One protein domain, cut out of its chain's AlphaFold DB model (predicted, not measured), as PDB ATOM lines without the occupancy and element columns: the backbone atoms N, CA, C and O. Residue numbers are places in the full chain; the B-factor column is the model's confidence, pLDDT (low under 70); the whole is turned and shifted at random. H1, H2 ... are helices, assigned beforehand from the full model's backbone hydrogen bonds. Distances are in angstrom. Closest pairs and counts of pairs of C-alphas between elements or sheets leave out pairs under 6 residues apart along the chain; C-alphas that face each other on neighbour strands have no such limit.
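What this domain is: This is residues 2 to 63 of the 140 residues of an uncharacterized protein of Capnocytophaga gingivalis (UniProt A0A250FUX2). This domain has little regular structure: two short helices, H1 then H2, sit near each other at one end, and a wide open loop, residues 25 to 51, runs out from H1 and returns to H2. Residues 36 to 43 of that loop stick out, and a short parallel pairing ties its residues 48 to 49 to residues 9 to 10 of the leading stretch. The printed part has 62 residues with two named helices and no named strand; it is all helix by class, with 16 residues in named elements. It is loose, with a radius of gyration of the C-alphas of 13.4 A and spans of 34 by 32 by 18 A.

Where its parts are: Residues 2 to 15 hold no named element. H1, residues 16 to 24, begins at C-alpha 16 (242.591, 256.708, 277.854) and is 12.4 A long. H2, residues 52 to 58, is 9.9 A long and ends at C-alpha 58 (239.682, 266.687, 265.318).

How they stand to each other: H1 and H2 only just touch, with 3 pairs of C-alphas within 8 A; the closest, those of Leu 22 and Lys 58, are 6.7 A apart. They run the same way at a steep tilt of 64 degrees. In H1 and H2 every O i to N i+4 pair is within hydrogen-bond range.

The domain as a whole: The C-alphas farthest apart, those of Arg 2 and Ser 32, are 38.2 A apart. The printed part has no cut. The link from H1 to H2, 27 residues, is long. Mean pLDDT of the printed part is 74.3; residues 2 to 6 and 28 to 45 are under 70.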
ATOM      1  N   ARG A   2     271.115 255.765 271.849       44.09
ATOM      2  CA  ARG A   2     270.029 256.752 271.710       44.09
ATOM      3  C   ARG A   2     268.643 256.086 271.744       44.09
ATOM      4  O   ARG A   2     268.268 255.477 270.750       44.09
ATOM      5  N   LYS A   3     267.883 256.257 272.831       47.53
ATOM      6  CA  LYS A   3     266.403 256.228 272.855       47.53
ATOM      7  C   LYS A   3     265.879 257.149 273.964       47.53
ATOM      8  O   LYS A   3     265.152 256.716 274.841       47.53
ATOM      9  N   MET A   4     266.267 258.428 273.928       49.62
ATOM     10  CA  MET A   4     265.787 259.427 274.906       49.62
ATOM     11  C   MET A   4     264.262 259.625 274.836       49.62
ATOM     12  O   MET A   4     263.646 260.124 275.764       49.62
ATOM     13  N   TYR A   5     263.652 259.189 273.733       55.59
ATOM     14  CA  TYR A   5     262.216 259.103 273.550       55.59
ATOM     15  C   TYR A   5     261.912 257.821 272.773       55.59
ATOM     16  O   TYR A   5     262.644 257.478 271.838       55.59
ATOM     17  N   GLY A   6     260.869 257.094 273.181       65.75
ATOM     18  CA  GLY A   6     260.392 255.910 272.464       65.75
ATOM     19  C   GLY A   6     259.905 256.238 271.049       65.75
ATOM     20  O   GLY A   6     259.941 257.391 270.613       65.75
ATOM     21  N   GLU A   7     259.414 255.221 270.339       76.12
ATOM     22  CA  GLU A   7     258.742 255.428 269.051       76.12
ATOM     23  C   GLU A   7     257.658 256.515 269.176       76.12
ATOM     24  O   GLU A   7     257.042 256.634 270.244       76.12
ATOM     25  N   PRO A   8     257.414 257.315 268.120       78.50
ATOM     26  CA  PRO A   8     256.351 258.309 268.129       78.50
ATOM     27  C   PRO A   8     255.029 257.698 268.593       78.50
ATOM     28  O   PRO A   8     254.591 256.670 268.067       78.50
ATOM     29  N   TYR A   9     254.379 258.333 269.564       83.06
ATOM     30  CA  TYR A   9     253.120 257.818 270.083       83.06
ATOM     31  C   TYR A   9     252.027 257.967 269.031       83.06
ATOM     32  O   TYR A   9     251.729 259.073 268.577       83.06
ATOM     33  N   GLN A  10     251.418 256.852 268.641       84.50
ATOM     34  CA  GLN A  10     250.264 256.867 267.753       84.50
ATOM     35  C   GLN A  10     249.001 257.100 268.574       84.50
ATOM     36  O   GLN A  10     248.691 256.317 269.472       84.50
ATOM     37  N   LEU A  11     248.249 258.152 268.243       83.00
ATOM     38  CA  LEU A  11     246.945 258.369 268.855       83.00
ATOM     39  C   LEU A  11     245.997 257.240 268.472       83.00
ATOM     40  O   LEU A  11     245.689 257.033 267.297       83.00
ATOM     41  N   LYS A  12     245.488 256.561 269.493       84.31
ATOM     42  CA  LYS A  12     244.446 255.553 269.360       84.31
ATOM     43  C   LYS A  12     243.265 255.929 270.240       84.31
ATOM     44  O   LYS A  12     243.432 256.492 271.315       84.31
ATOM     45  N   SER A  13     242.065 255.617 269.778       81.50
ATOM     46  CA  SER A  13     240.832 255.814 270.547       81.50
ATOM     47  C   SER A  13     240.526 254.652 271.496       81.50
ATOM     48  O   SER A  13     239.464 254.643 272.102       81.50
ATOM     49  N   ASP A  14     241.416 253.660 271.576       84.44
ATOM     50  CA  ASP A  14     241.262 252.435 272.369       84.44
ATOM     51  C   ASP A  14     241.891 252.525 273.766       84.44
ATOM     52  O   ASP A  14     241.789 251.584 274.548       84.44
ATOM     53  N   ASN A  15     242.544 253.643 274.085       84.88
ATOM     54  CA  ASN A  15     243.169 253.867 275.377       84.88
ATOM     55  C   ASN A  15     242.938 255.299 275.866       84.88
ATOM     56  O   ASN A  15     242.753 256.229 275.073       84.88
ATOM     57  N   ASP A  16     242.977 255.466 277.185       84.06
ATOM     58  CA  ASP A  16     242.591 256.708 277.854       84.06
ATOM     59  C   ASP A  16     243.449 257.902 277.419       84.06
ATOM     60  O   ASP A  16     242.926 258.987 277.158       84.06
ATOM     61  N   VAL A  17     244.763 257.697 277.277       86.12
ATOM     62  CA  VAL A  17     245.712 258.749 276.886       86.12
ATOM     63  C   VAL A  17     245.426 259.244 275.473       86.12
ATOM     64  O   VAL A  17     245.360 260.449 275.226       86.12
ATOM     65  N   GLY A  18     245.228 258.325 274.532       86.06
ATOM     66  CA  GLY A  18     244.918 258.657 273.150       86.06
ATOM     67  C   GLY A  18     243.534 259.286 273.007       86.06
ATOM     68  O   GLY A  18     243.390 260.271 272.282       86.06
ATOM     69  N   LEU A  19     242.539 258.802 273.757       87.38
ATOM     70  CA  LEU A  19     241.202 259.389 273.794       87.38
ATOM     71  C   LEU A  19     241.233 260.823 274.338       87.38
ATOM     72  O   LEU A  19     240.638 261.714 273.729       87.38
ATOM     73  N   TYR A  20     241.957 261.063 275.434       87.94
ATOM     74  CA  TYR A  20     242.117 262.391 276.023       87.94
ATOM     75  C   TYR A  20     242.775 263.367 275.042       87.94
ATOM     76  O   TYR A  20     242.247 264.450 274.782       87.94
ATOM     77  N   LEU A  21     243.889 262.953 274.427       87.50
ATOM     78  CA  LEU A  21     244.593 263.759 273.434       87.50
ATOM     79  C   LEU A  21     243.699 264.065 272.226       87.50
ATOM     80  O   LEU A  21     243.599 265.218 271.831       87.50
ATOM     81  N   LEU A  22     242.969 263.090 271.679       87.38
ATOM     82  CA  LEU A  22     242.060 263.321 270.547       87.38
ATOM     83  C   LEU A  22     240.920 264.306 270.859       87.38
ATOM     84  O   LEU A  22     240.424 264.965 269.946       87.38
ATOM     85  N   HIS A  23     240.486 264.405 272.118       86.44
ATOM     86  CA  HIS A  23     239.432 265.338 272.530       86.44
ATOM     87  C   HIS A  23     239.928 266.766 272.729       86.44
ATOM     88  O   HIS A  23     239.139 267.701 272.606       86.44
ATOM     89  N   ILE A  24     241.212 266.941 273.036       85.94
ATOM     90  CA  ILE A  24     241.766 268.260 273.325       85.94
ATOM     91  C   ILE A  24     242.290 268.971 272.068       85.94
ATOM     92  O   ILE A  24     242.392 270.199 272.074       85.94
ATOM     93  N   LEU A  25     242.539 268.229 270.980       86.94
ATOM     94  CA  LEU A  25     242.927 268.781 269.677       86.94
ATOM     95  C   LEU A  25     241.868 269.725 269.097       86.94
ATOM     96  O   LEU A  25     240.661 269.524 269.246       86.94
ATOM     97  N   GLU A  26     242.349 270.748 268.396       82.31
ATOM     98  CA  GLU A  26     241.524 271.725 267.693       82.31
ATOM     99  C   GLU A  26     241.788 271.709 266.187       82.31
ATOM    100  O   GLU A  26     242.925 271.560 265.714       82.31
ATOM    101  N   ARG A  27     240.716 271.929 265.415       79.75
ATOM    102  CA  ARG A  27     240.802 272.193 263.976       79.75
ATOM    103  C   ARG A  27     241.396 273.573 263.728       79.75
ATOM    104  O   ARG A  27     241.087 274.530 264.435       79.75
ATOM    105  N   LYS A  28     242.142 273.707 262.628       69.94
ATOM    106  CA  LYS A  28     242.708 274.990 262.180       69.94
ATOM    107  C   LYS A  28     241.657 276.082 261.972       69.94
ATOM    108  O   LYS A  28     241.956 277.246 262.191       69.94
ATOM    109  N   SER A  29     240.434 275.707 261.604       69.50
ATOM    110  CA  SER A  29     239.310 276.632 261.434       69.50
ATOM    111  C   SER A  29     238.749 277.193 262.745       69.50
ATOM    112  O   SER A  29     238.004 278.162 262.698       69.50
ATOM    113  N   MET A  30     239.049 276.575 263.894       65.56
ATOM    114  CA  MET A  30     238.538 276.992 265.209       65.56
ATOM    115  C   MET A  30     239.611 277.594 266.116       65.56
ATOM    116  O   MET A  30     239.271 278.183 267.138       65.56
ATOM    117  N   ALA A  31     240.888 277.466 265.755       60.41
ATOM    118  CA  ALA A  31     241.968 278.106 266.484       60.41
ATOM    119  C   ALA A  31     241.852 279.626 266.302       60.41
ATOM    120  O   ALA A  31     242.138 280.150 265.225       60.41
ATOM    121  N   SER A  32     241.421 280.332 267.352       57.44
ATOM    122  CA  SER A  32     241.539 281.787 267.443       57.44
ATOM    123  C   SER A  32     242.999 282.150 267.179       57.44
ATOM    124  O   SER A  32     243.853 281.677 267.923       57.44
ATOM    125  N   GLU A  33     243.262 282.888 266.097       56.62
ATOM    126  CA  GLU A  33     244.574 283.370 265.639       56.62
ATOM    127  C   GLU A  33     245.764 282.517 266.098       56.62
ATOM    128  O   GLU A  33     246.289 282.690 267.199       56.62
ATOM    129  N   TYR A  34     246.238 281.608 265.239       56.56
ATOM    130  CA  TYR A  34     247.507 280.920 265.476       56.56
ATOM    131  C   TYR A  34     248.629 281.954 265.665       56.56
ATOM    132  O   TYR A  34     249.173 282.495 264.704       56.56
ATOM    133  N   LYS A  35     248.974 282.238 266.923       57.81
ATOM    134  CA  LYS A  35     250.099 283.100 267.275       57.81
ATOM    135  C   LYS A  35     251.359 282.255 267.184       57.81
ATOM    136  O   LYS A  35     251.682 281.492 268.097       57.81
ATOM    137  N   TYR A  36     252.047 282.358 266.053       56.62
ATOM    138  CA  TYR A  36     253.377 281.788 265.902       56.62
ATOM    139  C   TYR A  36     254.317 282.477 266.893       56.62
ATOM    140  O   TYR A  36     254.562 283.677 266.793       56.62
ATOM    141  N   HIS A  37     254.821 281.721 267.864       59.72
ATOM    142  CA  HIS A  37     255.848 282.197 268.781       59.72
ATOM    143  C   HIS A  37     257.167 281.556 268.347       59.72
ATOM    144  O   HIS A  37     257.356 280.365 268.616       59.72
ATOM    145  N   PRO A  38     258.067 282.286 267.664       51.94
ATOM    146  CA  PRO A  38     259.403 281.776 267.407       51.94
ATOM    147  C   PRO A  38     260.080 281.542 268.761       51.94
ATOM    148  O   PRO A  38     260.319 282.480 269.517       51.94
ATOM    149  N   ARG A  39     260.325 280.276 269.103       57.78
ATOM    150  CA  ARG A  39     261.085 279.906 270.301       57.78
ATOM    151  C   ARG A  39     262.534 279.677 269.886       57.78
ATOM    152  O   ARG A  39     262.788 278.906 268.965       57.78
ATOM    153  N   SER A  40     263.465 280.359 270.543       48.28
ATOM    154  CA  SER A  40     264.903 280.140 270.387       48.28
ATOM    155  C   SER A  40     265.346 278.952 271.252       48.28
ATOM    156  O   SER A  40     265.095 278.934 272.454       48.28
ATOM    157  N   GLY A  41     265.987 277.955 270.636       57.28
ATOM    158  CA  GLY A  41     266.561 276.780 271.308       57.28
ATOM    159  C   GLY A  41     266.272 275.455 270.590       57.28
ATOM    160  O   GLY A  41     265.299 275.344 269.844       57.28
ATOM    161  N   GLU A  42     267.110 274.440 270.819       55.12
ATOM    162  CA  GLU A  42     266.805 273.058 270.430       55.12
ATOM    163  C   GLU A  42     265.639 272.539 271.284       55.12
ATOM    164  O   GLU A  42     265.773 272.284 272.478       55.12
ATOM    165  N   LEU A  43     264.461 272.404 270.673       56.41
ATOM    166  CA  LEU A  43     263.309 271.766 271.303       56.41
ATOM    167  C   LEU A  43     263.375 270.259 271.058       56.41
ATOM    168  O   LEU A  43     263.076 269.780 269.962       56.41
ATOM    169  N   HIS A  44     263.699 269.495 272.097       62.44
ATOM    170  CA  HIS A  44     263.449 268.057 272.112       62.44
ATOM    171  C   HIS A  44     261.946 267.805 272.300       62.44
ATOM    172  O   HIS A  44     261.453 267.614 273.406       62.44
ATOM    173  N   ALA A  45     261.189 267.871 271.203       69.19
ATOM    174  CA  ALA A  45     259.758 267.590 271.212       69.19
ATOM    175  C   ALA A  45     259.494 266.090 271.028       69.19
ATOM    176  O   ALA A  45     259.965 265.474 270.065       69.19
ATOM    177  N   TYR A  46     258.676 265.517 271.912       76.62
ATOM    178  CA  TYR A  46     258.129 264.182 271.707       76.62
ATOM    179  C   TYR A  46     257.121 264.198 270.548       76.62
ATOM    180  O   TYR A  46     256.243 265.062 270.485       76.62
ATOM    181  N   ARG A  47     257.253 263.263 269.603       81.00
ATOM    182  CA  ARG A  47     256.408 263.216 268.401       81.00
ATOM    183  C   ARG A  47     255.150 262.395 268.660       81.00
ATOM    184  O   ARG A  47     255.233 261.244 269.076       81.00
ATOM    185  N   ILE A  48     253.999 262.974 268.332       83.81
ATOM    186  CA  ILE A  48     252.697 262.304 268.362       83.81
ATOM    187  C   ILE A  48     252.188 262.202 266.924       83.81
ATOM    188  O   ILE A  48     252.134 263.201 266.208       83.81
ATOM    189  N   ALA A  49     251.833 260.994 266.497       86.44
ATOM    190  CA  ALA A  49     251.285 260.726 265.177       86.44
ATOM    191  C   ALA A  49     249.755 260.635 265.242       86.44
ATOM    192  O   ALA A  49     249.189 259.929 266.079       86.44
ATOM    193  N   VAL A  50     249.090 261.330 264.319       85.75
ATOM    194  CA  VAL A  50     247.632 261.320 264.155       85.75
ATOM    195  C   VAL A  50     247.326 260.787 262.762       85.75
ATOM    196  O   VAL A  50     247.945 261.217 261.789       85.75
ATOM    197  N   ASN A  51     246.392 259.845 262.646       87.00
ATOM    198  CA  ASN A  51     245.963 259.372 261.332       87.00
ATOM    199  C   ASN A  51     245.193 260.478 260.579       87.00
ATOM    200  O   ASN A  51     244.562 261.348 261.181       87.00
ATOM    201  N   ALA A  52     245.205 260.425 259.245       86.12
ATOM    202  CA  ALA A  52     244.555 261.445 258.414       86.12
ATOM    203  C   ALA A  52     243.049 261.593 258.724       86.12
ATOM    204  O   ALA A  52     242.542 262.701 258.854       86.12
ATOM    205  N   SER A  53     242.353 260.475 258.960       86.69
ATOM    206  CA  SER A  53     240.919 260.471 259.291       86.69
ATOM    207  C   SER A  53     240.596 261.199 260.606       86.69
ATOM    208  O   SER A  53     239.618 261.947 260.670       86.69
ATOM    209  N   GLN A  54     241.400 261.030 261.667       84.81
ATOM    210  CA  GLN A  54     241.193 261.793 262.907       84.81
ATOM    211  C   GLN A  54     241.680 263.230 262.760       84.81
ATOM    212  O   GLN A  54     241.045 264.124 263.309       84.81
ATOM    213  N   TYR A  55     242.742 263.475 261.990       85.81
ATOM    214  CA  TYR A  55     243.210 264.826 261.690       85.81
ATOM    215  C   TYR A  55     242.107 265.679 261.048       85.81
ATOM    216  O   TYR A  55     241.834 266.782 261.513       85.81
ATOM    217  N   GLU A  56     241.401 265.155 260.047       84.38
ATOM    218  CA  GLU A  56     240.286 265.866 259.409       84.38
ATOM    219  C   GLU A  56     239.139 266.153 260.392       84.38
ATOM    220  O   GLU A  56     238.515 267.218 260.363       84.38
ATOM    221  N   LYS A  57     238.867 265.217 261.311       84.75
ATOM    222  CA  LYS A  57     237.755 265.323 262.265       84.75
ATOM    223  C   LYS A  57     238.069 266.199 263.476       84.75
ATOM    224  O   LYS A  57     237.175 266.912 263.937       84.75
ATOM    225  N   LYS A  58     239.284 266.129 264.012       82.50
ATOM    226  CA  LYS A  58     239.682 266.687 265.318       82.50
ATOM    227  C   LYS A  58     240.768 267.760 265.206       82.50
ATOM    228  O   LYS A  58     240.857 268.616 266.077       82.50
ATOM    229  N   GLY A  59     241.527 267.780 264.114       85.25
ATOM    230  CA  GLY A  59     242.631 268.708 263.893       85.25
ATOM    231  C   GLY A  59     243.941 268.262 264.540       85.25
ATOM    232  O   GLY A  59     244.136 267.085 264.835       85.25
ATOM    233  N   CYS A  60     244.864 269.207 264.722       83.75
ATOM    234  CA  CYS A  60     246.203 268.958 265.273       83.75
ATOM    235  C   CYS A  60     246.739 270.114 266.131       83.75
ATOM    236  O   CYS A  60     247.933 270.154 266.431       83.75
ATOM    237  N   ILE A  61     245.901 271.100 266.452       83.06
ATOM    238  CA  ILE A  61     246.333 272.297 267.172       83.06
ATOM    239  C   ILE A  61     246.082 272.102 268.663       83.06
ATOM    240  O   ILE A  61     245.045 271.576 269.064       83.06
ATOM    241  N   LEU A  62     247.042 272.545 269.474       82.12
ATOM    242  CA  LEU A  62     246.924 272.648 270.923       82.12
ATOM    243  C   LEU A  62     247.172 274.098 271.335       82.12
ATOM    244  O   LEU A  62     248.235 274.654 271.050       82.12
ATOM    245  N   SER A  63     246.203 274.706 272.018       79.00
ATOM    246  CA  SER A  63     246.401 275.994 272.685       79.00
ATOM    247  C   SER A  63     247.341 275.837 273.891       79.00
ATOM    248  O   SER A  63     247.501 274.740 274.428       79.00
TER     249      SER A  63